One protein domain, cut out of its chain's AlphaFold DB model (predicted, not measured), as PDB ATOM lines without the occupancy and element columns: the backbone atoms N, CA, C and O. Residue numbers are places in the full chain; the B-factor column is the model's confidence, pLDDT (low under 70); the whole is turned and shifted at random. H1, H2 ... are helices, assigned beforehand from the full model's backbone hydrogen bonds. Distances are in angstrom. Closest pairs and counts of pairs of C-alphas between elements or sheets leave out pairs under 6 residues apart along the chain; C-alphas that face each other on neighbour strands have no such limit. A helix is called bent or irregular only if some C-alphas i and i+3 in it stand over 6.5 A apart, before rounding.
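What this domain is: This is residues 80 to 177 of the 191 residues of an uncharacterized protein of Pisolithus microcarpus 441 (UniProt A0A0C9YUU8). A small helical head carries one long, cornered arm: in the head, H1 sits between the kinked helix H2 and the first part of H3, while the rest of H3 and the whole of H4 stick out from it, the two helices meeting near their ends at a corner. Residues 93 to 99, in the link from H1 to H2, stick out of the head as a loop. The printed part has 98 residues with four named helices in the order H1, H2, H3, H4 and no named strand, and its class is all helix. It is extended, with a radius of gyration of the C-alphas of 24.3 A and spans of 75 by 34 by 26 A, and the arm makes the length.

Where its parts are: H1, residues 80 to 91, begins with C-alpha 80 at (-24.390, 12.359, 47.341) and is 16.4 A long from first to last C-alpha. H2, residues 103 to 119, measures 20.0 A; it has a kink of 80 degrees near residue 110 and is irregular, with C-alphas 109 and 112 8.4 A apart. H3, residues 123 to 145, measures 32.7 A and begins with C-alpha 123 at (-31.222, 21.764, 49.783). H4, residues 148 to 177, measures 43.6 A and ends with C-alpha 177 at (-24.540, -2.257, -14.387).

How they stand to each other: H1 and H2 touch at a steep tilt of 63 degrees, opposite ways; their closest C-alphas, of Leu 88 and Leu 103, are 6.9 A apart. H1, with residues 82 to 83 alone, touches residues 126 to 133 of H3, about perpendicular at 83 degrees; the closest C-alphas, of Ala 82 and Tyr 129, are 5.6 A apart. H3 and H4 are close but not clearly touching, nearest at the C-alphas of His 145 and Val 151, 6.9 A, with a steep tilt of 66 degrees, the same way. H2 is apart from H3 and H4, and H1 from H4. Every O i to N i+4 pair is within hydrogen-bond range in H1, H3 and H4; in H2, 11 of 13 are.

The domain as a whole: The two farthest C-alphas, of Asp 113 and Leu 177, are 75.3 A apart. The printed part has no cut. The link from H1 to H2 is long; those from H2 to H3 and from H3 to H4 are tight. Residues 135 to 177 stand free. Mean pLDDT of the printed part is 89.1, and residues 142 to 147 and 176 to 177 are under 70.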
ATOM      1  N   TRP A  80     -25.056  13.322  46.461       95.81
ATOM      2  CA  TRP A  80     -24.390  12.359  47.341       95.81
ATOM      3  C   TRP A  80     -22.962  12.052  46.882       95.81
ATOM      4  O   TRP A  80     -22.023  12.100  47.670       95.81
ATOM      5  N   ASN A  81     -22.763  11.788  45.588       95.00
ATOM      6  CA  ASN A  81     -21.428  11.493  45.059       95.00
ATOM      7  C   ASN A  81     -20.506  12.717  45.150       95.00
ATOM      8  O   ASN A  81     -19.310  12.565  45.411       95.00
ATOM      9  N   ALA A  82     -21.059  13.914  44.939       95.44
ATOM     10  CA  ALA A  82     -20.347  15.178  45.088       95.44
ATOM     11  C   ALA A  82     -19.895  15.397  46.543       95.44
ATOM     12  O   ALA A  82     -18.705  15.594  46.794       95.44
ATOM     13  N   PHE A  83     -20.819  15.241  47.495       97.50
ATOM     14  CA  PHE A  83     -20.560  15.314  48.932       97.50
ATOM     15  C   PHE A  83     -19.469  14.325  49.374       97.50
ATOM     16  O   PHE A  83     -18.475  14.729  49.977       97.50
ATOM     17  N   ILE A  84     -19.594  13.044  49.002       97.75
ATOM     18  CA  ILE A  84     -18.609  12.003  49.340       97.75
ATOM     19  C   ILE A  84     -17.233  12.328  48.764       97.75
ATOM     20  O   ILE A  84     -16.222  12.167  49.445       97.75
ATOM     21  N   SER A  85     -17.181  12.809  47.522       95.81
ATOM     22  CA  SER A  85     -15.921  13.197  46.885       95.81
ATOM     23  C   SER A  85     -15.270  14.388  47.588       95.81
ATOM     24  O   SER A  85     -14.044  14.431  47.684       95.81
ATOM     25  N   SER A  86     -16.071  15.333  48.089       97.06
ATOM     26  CA  SER A  86     -15.582  16.468  48.874       97.06
ATOM     27  C   SER A  86     -15.015  16.010  50.220       97.06
ATOM     28  O   SER A  86     -13.842  16.251  50.499       97.06
ATOM     29  N   LYS A  87     -15.762  15.207  50.989       97.94
ATOM     30  CA  LYS A  87     -15.288  14.644  52.268       97.94
ATOM     31  C   LYS A  87     -14.061  13.752  52.122       97.94
ATOM     32  O   LYS A  87     -13.142  13.821  52.934       97.94
ATOM     33  N   LEU A  88     -13.987  12.970  51.047       97.88
ATOM     34  CA  LEU A  88     -12.793  12.192  50.732       97.88
ATOM     35  C   LEU A  88     -11.592  13.092  50.397       97.88
ATOM     36  O   LEU A  88     -10.459  12.743  50.724       97.88
ATOM     37  N   ARG A  89     -11.817  14.228  49.726       97.19
ATOM     38  CA  ARG A  89     -10.766  15.207  49.418       97.19
ATOM     39  C   ARG A  89     -10.271  15.895  50.686       97.19
ATOM     40  O   ARG A  89      -9.062  15.994  50.845       97.19
ATOM     41  N   GLU A  90     -11.176  16.289  51.580       97.69
ATOM     42  CA  GLU A  90     -10.858  16.835  52.907       97.69
ATOM     43  C   GLU A  90     -10.023  15.837  53.725       97.69
ATOM     44  O   GLU A  90      -8.943  16.177  54.194       97.69
ATOM     45  N   ALA A  91     -10.446  14.570  53.811       97.75
ATOM     46  CA  ALA A  91      -9.720  13.528  54.546       97.75
ATOM     47  C   ALA A  91      -8.326  13.209  53.965       97.75
ATOM     48  O   ALA A  91      -7.437  12.721  54.672       97.75
ATOM     49  N   ASN A  92      -8.144  13.459  52.667       98.31
ATOM     50  CA  ASN A  92      -6.882  13.283  51.954       98.31
ATOM     51  C   ASN A  92      -6.070  14.581  51.820       98.31
ATOM     52  O   ASN A  92      -5.002  14.557  51.201       98.31
ATOM     53  N   ALA A  93      -6.549  15.702  52.365       97.56
ATOM     54  CA  ALA A  93      -5.807  16.953  52.359       97.56
ATOM     55  C   ALA A  93      -4.507  16.779  53.161       97.56
ATOM     56  O   ALA A  93      -4.509  16.210  54.249       97.56
ATOM     57  N   GLY A  94      -3.382  17.212  52.588       96.31
ATOM     58  CA  GLY A  94      -2.059  17.071  53.205       96.31
ATOM     59  C   GLY A  94      -1.424  15.677  53.115       96.31
ATOM     60  O   GLY A  94      -0.316  15.507  53.605       96.31
ATOM     61  N   ARG A  95      -2.075  14.689  52.481       97.25
ATOM     62  CA  ARG A  95      -1.487  13.357  52.254       97.25
ATOM     63  C   ARG A  95      -0.826  13.245  50.882       97.25
ATOM     64  O   ARG A  95      -1.408  13.644  49.859       97.25
ATOM     65  N   ASP A  96       0.332  12.595  50.851       96.75
ATOM     66  CA  ASP A  96       1.019  12.235  49.614       96.75
ATOM     67  C   ASP A  96       0.206  11.257  48.770       96.75
ATOM     68  O   ASP A  96      -0.657  10.535  49.266       96.75
ATOM     69  N   ARG A  97       0.464  11.225  47.454       94.06
ATOM     70  CA  ARG A  97      -0.337  10.421  46.510       94.06
ATOM     71  C   ARG A  97      -0.398   8.932  46.882       94.06
ATOM     72  O   ARG A  97      -1.421   8.317  46.591       94.06
ATOM     73  N   GLY A  98       0.651   8.384  47.501       96.88
ATOM     74  CA  GLY A  98       0.717   6.986  47.943       96.88
ATOM     75  C   GLY A  98      -0.122   6.681  49.188       96.88
ATOM     76  O   GLY A  98      -0.701   5.601  49.277       96.88
ATOM     77  N   ASP A  99      -0.279   7.659  50.081       97.06
ATOM     78  CA  ASP A  99      -0.884   7.476  51.411       97.06
ATOM     79  C   ASP A  99      -2.348   7.923  51.488       97.06
ATOM     80  O   ASP A  99      -2.978   7.953  52.556       97.06
ATOM     81  N   ARG A 100      -2.921   8.299  50.341       98.19
ATOM     82  CA  ARG A 100      -4.330   8.677  50.244       98.19
ATOM     83  C   ARG A 100      -5.220   7.485  50.552       98.19
ATOM     84  O   ARG A 100      -5.084   6.399  49.988       98.19
ATOM     85  N   VAL A 101      -6.211   7.726  51.399       97.75
ATOM     86  CA  VAL A 101      -7.242   6.748  51.720       97.75
ATOM     87  C   VAL A 101      -8.070   6.496  50.465       97.75
ATOM     88  O   VAL A 101      -8.608   7.422  49.850       97.75
ATOM     89  N   LYS A 102      -8.183   5.222  50.080       98.00
ATOM     90  CA  LYS A 102      -9.038   4.800  48.965       98.00
ATOM     91  C   LYS A 102     -10.507   5.003  49.339       98.00
ATOM     92  O   LYS A 102     -10.895   4.738  50.476       98.00
ATOM     93  N   LEU A 103     -11.339   5.378  48.364       97.62
ATOM     94  CA  LEU A 103     -12.775   5.616  48.568       97.62
ATOM     95  C   LEU A 103     -13.464   4.462  49.313       97.62
ATOM     96  O   LEU A 103     -14.208   4.703  50.255       97.62
ATOM     97  N   THR A 104     -13.171   3.211  48.948       98.00
ATOM     98  CA  THR A 104     -13.768   2.027  49.585       98.00
ATOM     99  C   THR A 104     -13.443   1.938  51.077       98.00
ATOM    100  O   THR A 104     -14.328   1.665  51.880       98.00
ATOM    101  N   GLN A 105     -12.193   2.213  51.462       98.12
ATOM    102  CA  GLN A 105     -11.772   2.202  52.867       98.12
ATOM    103  C   GLN A 105     -12.377   3.377  53.636       98.12
ATOM    104  O   GLN A 105     -12.815   3.214  54.771       98.12
ATOM    105  N   PHE A 106     -12.432   4.551  53.004       98.38
ATOM    106  CA  PHE A 106     -13.057   5.734  53.585       98.38
ATOM    107  C   PHE A 106     -14.547   5.505  53.856       98.38
ATOM    108  O   PHE A 106     -15.012   5.763  54.964       98.38
ATOM    109  N   MET A 107     -15.280   4.956  52.883       98.00
ATOM    110  CA  MET A 107     -16.695   4.626  53.044       98.00
ATOM    111  C   MET A 107     -16.912   3.548  54.101       98.00
ATOM    112  O   MET A 107     -17.811   3.697  54.914       98.00
ATOM    113  N   ALA A 108     -16.089   2.496  54.130       97.94
ATOM    114  CA  ALA A 108     -16.220   1.436  55.129       97.94
ATOM    115  C   ALA A 108     -16.079   1.963  56.566       97.94
ATOM    116  O   ALA A 108     -16.775   1.489  57.456       97.94
ATOM    117  N   ARG A 109     -15.210   2.958  56.785       98.19
ATOM    118  CA  ARG A 109     -14.963   3.541  58.113       98.19
ATOM    119  C   ARG A 109     -15.978   4.609  58.520       98.19
ATOM    120  O   ARG A 109     -16.275   4.718  59.699       98.19
ATOM    121  N   ASN A 110     -16.489   5.393  57.570       98.25
ATOM    122  CA  ASN A 110     -17.264   6.609  57.865       98.25
ATOM    123  C   ASN A 110     -18.725   6.541  57.390       98.25
ATOM    124  O   ASN A 110     -19.400   7.565  57.346       98.25
ATOM    125  N   LYS A 111     -19.224   5.368  56.978       97.62
ATOM    126  CA  LYS A 111     -20.540   5.228  56.329       97.62
ATOM    127  C   LYS A 111     -21.671   5.897  57.112       97.62
ATOM    128  O   LYS A 111     -22.441   6.652  56.521       97.62
ATOM    129  N   ASP A 112     -21.778   5.598  58.401       98.25
ATOM    130  CA  ASP A 112     -22.918   6.028  59.211       98.25
ATOM    131  C   ASP A 112     -22.886   7.540  59.461       98.25
ATOM    132  O   ASP A 112     -23.894   8.217  59.260       98.25
ATOM    133  N   ASP A 113     -21.707   8.086  59.766       98.19
ATOM    134  CA  ASP A 113     -21.501   9.527  59.944       98.19
ATOM    135  C   ASP A 113     -21.786  10.319  58.657       98.19
ATOM    136  O   ASP A 113     -22.491  11.331  58.672       98.19
ATOM    137  N   LEU A 114     -21.337   9.809  57.506       98.12
ATOM    138  CA  LEU A 114     -21.609  10.423  56.205       98.12
ATOM    139  C   LEU A 114     -23.110  10.450  55.894       98.12
ATOM    140  O   LEU A 114     -23.601  11.438  55.348       98.12
ATOM    141  N   LEU A 115     -23.851   9.393  56.244       98.12
ATOM    142  CA  LEU A 115     -25.301   9.340  56.047       98.12
ATOM    143  C   LEU A 115     -26.039  10.327  56.952       98.12
ATOM    144  O   LEU A 115     -26.970  10.986  56.487       98.12
ATOM    145  N   VAL A 116     -25.643  10.434  58.222       98.25
ATOM    146  CA  VAL A 116     -26.231  11.398  59.165       98.25
ATOM    147  C   VAL A 116     -25.945  12.823  58.702       98.25
ATOM    148  O   VAL A 116     -26.873  13.612  58.531       98.25
ATOM    149  N   THR A 117     -24.682  13.126  58.406       98.00
ATOM    150  CA  THR A 117     -24.256  14.448  57.936       98.00
ATOM    151  C   THR A 117     -24.993  14.848  56.664       98.00
ATOM    152  O   THR A 117     -25.492  15.965  56.562       98.00
ATOM    153  N   TYR A 118     -25.133  13.930  55.706       97.94
ATOM    154  CA  TYR A 118     -25.831  14.223  54.460       97.94
ATOM    155  C   TYR A 118     -27.334  14.436  54.638       97.94
ATOM    156  O   TYR A 118     -27.902  15.314  53.994       97.94
ATOM    157  N   LYS A 119     -27.991  13.679  55.527       97.62
ATOM    158  CA  LYS A 119     -29.410  13.904  55.857       97.62
ATOM    159  C   LYS A 119     -29.653  15.281  56.474       97.62
ATOM    160  O   LYS A 119     -30.735  15.829  56.293       97.62
ATOM    161  N   ASN A 120     -28.653  15.828  57.161       98.12
ATOM    162  CA  ASN A 120     -28.708  17.152  57.771       98.12
ATOM    163  C   ASN A 120     -28.342  18.290  56.799       98.12
ATOM    164  O   ASN A 120     -28.443  19.455  57.178       98.12
ATOM    165  N   LEU A 121     -27.926  17.989  55.560       97.69
ATOM    166  CA  LEU A 121     -27.637  19.020  54.560       97.69
ATOM    167  C   LEU A 121     -28.917  19.713  54.103       97.69
ATOM    168  O   LEU A 121     -29.899  19.064  53.731       97.69
ATOM    169  N   THR A 122     -28.863  21.039  54.022       97.94
ATOM    170  CA  THR A 122     -29.943  21.820  53.422       97.94
ATOM    171  C   THR A 122     -29.974  21.625  51.900       97.94
ATOM    172  O   THR A 122     -28.938  21.342  51.287       97.94
ATOM    173  N   PRO A 123     -31.134  21.819  51.243       97.25
ATOM    174  CA  PRO A 123     -31.222  21.764  49.783       97.25
ATOM    175  C   PRO A 123     -30.222  22.699  49.089       97.25
ATOM    176  O   PRO A 123     -29.588  22.306  48.114       97.25
ATOM    177  N   THR A 124     -29.997  23.892  49.647       97.00
ATOM    178  CA  THR A 124     -29.027  24.869  49.133       97.00
ATOM    179  C   THR A 124     -27.592  24.340  49.176       97.00
ATOM    180  O   THR A 124     -26.832  24.532  48.231       97.00
ATOM    181  N   GLN A 125     -27.205  23.626  50.238       97.06
ATOM    182  CA  GLN A 125     -25.880  23.003  50.318       97.06
ATOM    183  C   GLN A 125     -25.736  21.848  49.319       97.06
ATOM    184  O   GLN A 125     -24.685  21.687  48.700       97.06
ATOM    185  N   GLN A 126     -26.791  21.051  49.127       96.38
ATOM    186  CA  GLN A 126     -26.791  19.985  48.121       96.38
ATOM    187  C   GLN A 126     -26.644  20.553  46.702       96.38
ATOM    188  O   GLN A 126     -25.896  20.007  45.890       96.38
ATOM    189  N   GLU A 127     -27.313  21.668  46.413       94.81
ATOM    190  CA  GLU A 127     -27.195  22.382  45.142       94.81
ATOM    191  C   GLU A 127     -25.801  22.990  44.940       94.81
ATOM    192  O   GLU A 127     -25.255  22.906  43.838       94.81
ATOM    193  N   ALA A 128     -25.171  23.507  45.998       96.38
ATOM    194  CA  ALA A 128     -23.788  23.977  45.941       96.38
ATOM    195  C   ALA A 128     -22.826  22.848  45.522       96.38
ATOM    196  O   ALA A 128     -22.052  23.018  44.579       96.38
ATOM    197  N   TYR A 129     -22.946  21.655  46.121       95.81
ATOM    198  CA  TYR A 129     -22.157  20.486  45.711       95.81
ATOM    199  C   TYR A 129     -22.396  20.090  44.247       95.81
ATOM    200  O   TYR A 129     -21.455  19.737  43.531       95.81
ATOM    201  N   ASN A 130     -23.647  20.150  43.781       93.62
ATOM    202  CA  ASN A 130     -23.969  19.870  42.383       93.62
ATOM    203  C   ASN A 130     -23.323  20.889  41.441       93.62
ATOM    204  O   ASN A 130     -22.754  20.505  40.417       93.62
ATOM    205  N   THR A 131     -23.371  22.166  41.814       93.44
ATOM    206  CA  THR A 131     -22.804  23.275  41.046       93.44
ATOM    207  C   THR A 131     -21.290  23.136  40.917       93.44
ATOM    208  O   THR A 131     -20.757  23.234  39.814       93.44
ATOM    209  N   GLU A 132     -20.583  22.801  41.998       93.44
ATOM    210  CA  GLU A 132     -19.136  22.553  41.952       93.44
ATOM    211  C   GLU A 132     -18.764  21.409  41.000       93.44
ATOM    212  O   GLU A 132     -17.820  21.517  40.211       93.44
ATOM    213  N   VAL A 133     -19.513  20.301  41.042       91.00
ATOM    214  CA  VAL A 133     -19.281  19.172  40.129       91.00
ATOM    215  C   VAL A 133     -19.593  19.553  38.686       91.00
ATOM    216  O   VAL A 133     -18.874  19.114  37.786       91.00
ATOM    217  N   GLN A 134     -20.618  20.372  38.454       88.94
ATOM    218  CA  GLN A 134     -20.951  20.875  37.124       88.94
ATOM    219  C   GLN A 134     -19.804  21.726  36.565       88.94
ATOM    220  O   GLN A 134     -19.284  21.414  35.497       88.94
ATOM    221  N   VAL A 135     -19.300  22.690  37.341       88.94
ATOM    222  CA  VAL A 135     -18.150  23.528  36.956       88.94
ATOM    223  C   VAL A 135     -16.909  22.679  36.657       88.94
ATOM    224  O   VAL A 135     -16.214  22.907  35.662       88.94
ATOM    225  N   ALA A 136     -16.630  21.659  37.475       86.44
ATOM    226  CA  ALA A 136     -15.512  20.749  37.238       86.44
ATOM    227  C   ALA A 136     -15.690  19.926  35.947       86.44
ATOM    228  O   ALA A 136     -14.721  19.716  35.207       86.44
ATOM    229  N   ARG A 137     -16.918  19.473  35.652       84.88
ATOM    230  CA  ARG A 137     -17.244  18.780  34.396       84.88
ATOM    231  C   ARG A 137     -17.035  19.702  33.203       84.88
ATOM    232  O   ARG A 137     -16.311  19.315  32.291       84.88
ATOM    233  N   ASP A 138     -17.581  20.910  33.244       81.00
ATOM    234  CA  ASP A 138     -17.487  21.879  32.148       81.00
ATOM    235  C   ASP A 138     -16.033  22.275  31.876       81.00
ATOM    236  O   ASP A 138     -15.585  22.299  30.725       81.00
ATOM    237  N   THR A 139     -15.245  22.455  32.939       81.94
ATOM    238  CA  THR A 139     -13.799  22.699  32.840       81.94
ATOM    239  C   THR A 139     -13.086  21.534  32.147       81.94
ATOM    240  O   THR A 139     -12.304  21.746  31.219       81.94
ATOM    241  N   LYS A 140     -13.375  20.284  32.538       76.81
ATOM    242  CA  LYS A 140     -12.762  19.093  31.929       76.81
ATOM    243  C   LYS A 140     -13.180  18.913  30.469       76.81
ATOM    244  O   LYS A 140     -12.336  18.602  29.631       76.81
ATOM    245  N   VAL A 141     -14.459  19.110  30.162       70.88
ATOM    246  CA  VAL A 141     -15.008  19.025  28.803       70.88
ATOM    247  C   VAL A 141     -14.324  20.042  27.895       70.88
ATOM    248  O   VAL A 141     -13.907  19.694  26.791       70.88
ATOM    249  N   ARG A 142     -14.133  21.276  28.372       63.38
ATOM    250  CA  ARG A 142     -13.401  22.308  27.634       63.38
ATOM    251  C   ARG A 142     -11.967  21.870  27.324       63.38
ATOM    252  O   ARG A 142     -11.560  21.950  26.172       63.38
ATOM    253  N   VAL A 143     -11.236  21.333  28.305       64.19
ATOM    254  CA  VAL A 143      -9.858  20.840  28.098       64.19
ATOM    255  C   VAL A 143      -9.800  19.694  27.082       64.19
ATOM    256  O   VAL A 143      -8.911  19.676  26.234       64.19
ATOM    257  N   VAL A 144     -10.751  18.754  27.125       58.72
ATOM    258  CA  VAL A 144     -10.810  17.638  26.163       58.72
ATOM    259  C   VAL A 144     -11.075  18.139  24.743       58.72
ATOM    260  O   VAL A 144     -10.395  17.705  23.817       58.72
ATOM    261  N   HIS A 145     -12.001  19.083  24.561       56.81
ATOM    262  CA  HIS A 145     -12.274  19.672  23.246       56.81
ATOM    263  C   HIS A 145     -11.132  20.554  22.725       56.81
ATOM    264  O   HIS A 145     -10.969  20.685  21.516       56.81
ATOM    265  N   SER A 146     -10.312  21.115  23.614       65.06
ATOM    266  CA  SER A 146      -9.088  21.827  23.244       65.06
ATOM    267  C   SER A 146      -7.909  20.897  22.935       65.06
ATOM    268  O   SER A 146      -6.850  21.393  22.560       65.06
ATOM    269  N   ASN A 147      -8.049  19.571  23.078       68.69
ATOM    270  CA  ASN A 147      -6.984  18.637  22.725       68.69
ATOM    271  C   ASN A 147      -6.989  18.378  21.204       68.69
ATOM    272  O   ASN A 147      -7.860  17.647  20.715       68.69
ATOM    273  N   PRO A 148      -6.002  18.892  20.448       73.12
ATOM    274  CA  PRO A 148      -5.969  18.750  18.994       73.12
ATOM    275  C   PRO A 148      -5.911  17.285  18.545       73.12
ATOM    276  O   PRO A 148      -6.437  16.957  17.485       73.12
ATOM    277  N   LYS A 149      -5.357  16.374  19.362       75.06
ATOM    278  CA  LYS A 149      -5.363  14.934  19.056       75.06
ATOM    279  C   LYS A 149      -6.766  14.336  19.132       75.06
ATOM    280  O   LYS A 149      -7.124  13.536  18.278       75.06
ATOM    281  N   ALA A 150      -7.572  14.727  20.119       70.31
ATOM    282  CA  ALA A 150      -8.946  14.238  20.245       70.31
ATOM    283  C   ALA A 150      -9.815  14.717  19.071       70.31
ATOM    284  O   ALA A 150     -10.581  13.938  18.497       70.31
ATOM    285  N   VAL A 151      -9.634  15.979  18.665       73.50
ATOM    286  CA  VAL A 151     -10.272  16.537  17.466       73.50
ATOM    287  C   VAL A 151      -9.804  15.790  16.217       73.50
ATOM    288  O   VAL A 151     -10.641  15.333  15.445       73.50
ATOM    289  N   SER A 152      -8.494  15.580  16.056       76.62
ATOM    290  CA  SER A 152      -7.925  14.827  14.932       76.62
ATOM    291  C   SER A 152      -8.493  13.409  14.840       76.62
ATOM    292  O   SER A 152      -8.998  13.050  13.785       76.62
ATOM    293  N   HIS A 153      -8.528  12.637  15.931       74.88
ATOM    294  CA  HIS A 153      -9.114  11.291  15.926       74.88
ATOM    295  C   HIS A 153     -10.596  11.290  15.546       74.88
ATOM    296  O   HIS A 153     -11.030  10.430  14.783       74.88
ATOM    297  N   THR A 154     -11.367  12.259  16.046       74.81
ATOM    298  CA  THR A 154     -12.795  12.390  15.714       74.81
ATOM    299  C   THR A 154     -12.984  12.687  14.226       74.81
ATOM    300  O   THR A 154     -13.821  12.073  13.570       74.81
ATOM    301  N   VAL A 155     -12.170  13.593  13.680       78.69
ATOM    302  CA  VAL A 155     -12.178  13.960  12.260       78.69
ATOM    303  C   VAL A 155     -11.757  12.774  11.388       78.69
ATOM    304  O   VAL A 155     -12.463  12.441  10.442       78.69
ATOM    305  N   THR A 156     -10.667  12.085  11.730       86.38
ATOM    306  CA  THR A 156     -10.199  10.891  11.011       86.38
ATOM    307  C   THR A 156     -11.242   9.775  11.029       86.38
ATOM    308  O   THR A 156     -11.496   9.170   9.993       86.38
ATOM    309  N   ALA A 157     -11.893   9.522  12.168       83.00
ATOM    310  CA  ALA A 157     -12.961   8.528  12.257       83.00
ATOM    311  C   ALA A 157     -14.176   8.904  11.392       83.00
ATOM    312  O   ALA A 157     -14.761   8.038  10.742       83.00
ATOM    313  N   ALA A 158     -14.538  10.191  11.345       83.19
ATOM    314  CA  ALA A 158     -15.611  10.673  10.484       83.19
ATOM    315  C   ALA A 158     -15.279  10.488   8.994       83.19
ATOM    316  O   ALA A 158     -16.127  10.002   8.250       83.19
ATOM    317  N   PHE A 159     -14.051  10.809   8.569       87.88
ATOM    318  CA  PHE A 159     -13.596  10.555   7.197       87.88
ATOM    319  C   PHE A 159     -13.592   9.063   6.860       87.88
ATOM    320  O   PHE A 159     -14.189   8.677   5.863       87.88
ATOM    321  N   ALA A 160     -13.055   8.213   7.736       88.81
ATOM    322  CA  ALA A 160     -13.057   6.765   7.525       88.81
ATOM    323  C   ALA A 160     -14.477   6.179   7.388       88.81
ATOM    324  O   ALA A 160     -14.688   5.231   6.634       88.81
ATOM    325  N   ASN A 161     -15.464   6.729   8.103       81.69
ATOM    326  CA  ASN A 161     -16.861   6.324   7.946       81.69
ATOM    327  C   ASN A 161     -17.461   6.809   6.619       81.69
ATOM    328  O   ASN A 161     -18.141   6.029   5.961       81.69
ATOM    329  N   MET A 162     -17.171   8.045   6.195       91.00
ATOM    330  CA  MET A 162     -17.604   8.544   4.883       91.00
ATOM    331  C   MET A 162     -17.001   7.721   3.740       91.00
ATOM    332  O   MET A 162     -17.725   7.334   2.829       91.00
ATOM    333  N   ASP A 163     -15.717   7.369   3.819       89.75
ATOM    334  CA  ASP A 163     -15.055   6.534   2.810       89.75
ATOM    335  C   ASP A 163     -15.713   5.152   2.700       89.75
ATOM    336  O   ASP A 163     -15.915   4.636   1.599       89.75
ATOM    337  N   ARG A 164     -16.121   4.563   3.832       90.00
ATOM    338  CA  ARG A 164     -16.881   3.303   3.846       90.00
ATOM    339  C   ARG A 164     -18.246   3.455   3.184       90.00
ATOM    340  O   ARG A 164     -18.611   2.602   2.382       90.00
ATOM    341  N   GLU A 165     -18.986   4.518   3.492       90.19
ATOM    342  CA  GLU A 165     -20.297   4.777   2.880       90.19
ATOM    343  C   GLU A 165     -20.186   4.989   1.364       90.19
ATOM    344  O   GLU A 165     -20.960   4.408   0.604       90.19
ATOM    345  N   VAL A 166     -19.187   5.749   0.908       90.44
ATOM    346  CA  VAL A 166     -18.922   5.964  -0.524       90.44
ATOM    347  C   VAL A 166     -18.539   4.654  -1.212       90.44
ATOM    348  O   VAL A 166     -19.075   4.343  -2.274       90.44
ATOM    349  N   THR A 167     -17.669   3.852  -0.594       92.00
ATOM    350  CA  THR A 167     -17.275   2.540  -1.131       92.00
ATOM    351  C   THR A 167     -18.482   1.604  -1.252       92.00
ATOM    352  O   THR A 167     -18.642   0.928  -2.269       92.00
ATOM    353  N   LEU A 168     -19.373   1.599  -0.255       89.62
ATOM    354  CA  LEU A 168     -20.613   0.821  -0.294       89.62
ATOM    355  C   LEU A 168     -21.528   1.276  -1.436       89.62
ATOM    356  O   LEU A 168     -22.002   0.437  -2.200       89.62
ATOM    357  N   LEU A 169     -21.733   2.585  -1.610       88.25
ATOM    358  CA  LEU A 169     -22.532   3.115  -2.719       88.25
ATOM    359  C   LEU A 169     -21.954   2.723  -4.081       88.25
ATOM    360  O   LEU A 169     -22.707   2.310  -4.958       88.25
ATOM    361  N   PHE A 170     -20.631   2.786  -4.235       87.44
ATOM    362  CA  PHE A 170     -19.958   2.390  -5.468       87.44
ATOM    363  C   PHE A 170     -20.133   0.892  -5.763       87.44
ATOM    364  O   PHE A 170     -20.432   0.503  -6.889       87.44
ATOM    365  N   SER A 171     -20.031   0.039  -4.738       87.56
ATOM    366  CA  SER A 171     -20.258  -1.404  -4.898       87.56
ATOM    367  C   SER A 171     -21.694  -1.736  -5.332       87.56
ATOM    368  O   SER A 171     -21.901  -2.633  -6.152       87.56
ATOM    369  N   LEU A 172     -22.682  -0.978  -4.844       83.75
ATOM    370  CA  LEU A 172     -24.091  -1.153  -5.200       83.75
ATOM    371  C   LEU A 172     -24.382  -0.715  -6.640       83.75
ATOM    372  O   LEU A 172     -25.122  -1.399  -7.345       83.75
ATOM    373  N   THR A 173     -23.806   0.399  -7.098       83.25
ATOM    374  CA  THR A 173     -24.044   0.906  -8.458       83.25
ATOM    375  C   THR A 173     -23.311   0.094  -9.521       83.25
ATOM    376  O   THR A 173     -23.897  -0.188 -10.563       83.25
ATOM    377  N   CYS A 174     -22.076  -0.344  -9.260       80.25
ATOM    378  CA  CYS A 174     -21.334  -1.203 -10.189       80.25
ATOM    379  C   CYS A 174     -22.009  -2.568 -10.368       80.25
ATOM    380  O   CYS A 174     -22.211  -2.999 -11.499       80.25
ATOM    381  N   SER A 175     -22.478  -3.188  -9.279       75.69
ATOM    382  CA  SER A 175     -23.200  -4.467  -9.357       75.69
ATOM    383  C   SER A 175     -24.506  -4.369 -10.158       75.69
ATOM    384  O   SER A 175     -24.986  -5.372 -10.675       75.69
ATOM    385  N   HIS A 176     -25.101  -3.176 -10.277       66.25
ATOM    386  CA  HIS A 176     -26.331  -2.985 -11.045       66.25
ATOM    387  C   HIS A 176     -26.085  -2.873 -12.559       66.25
ATOM    388  O   HIS A 176     -26.967  -3.222 -13.346       66.25
ATOM    389  N   LEU A 177     -24.896  -2.422 -12.974       64.44
ATOM    390  CA  LEU A 177     -24.540  -2.257 -14.387       64.44
ATOM    391  C   LEU A 177     -24.151  -3.582 -15.058       64.44
ATOM    392  O   LEU A 177     -24.423  -3.757 -16.245       64.44
TER     393      LEU A 177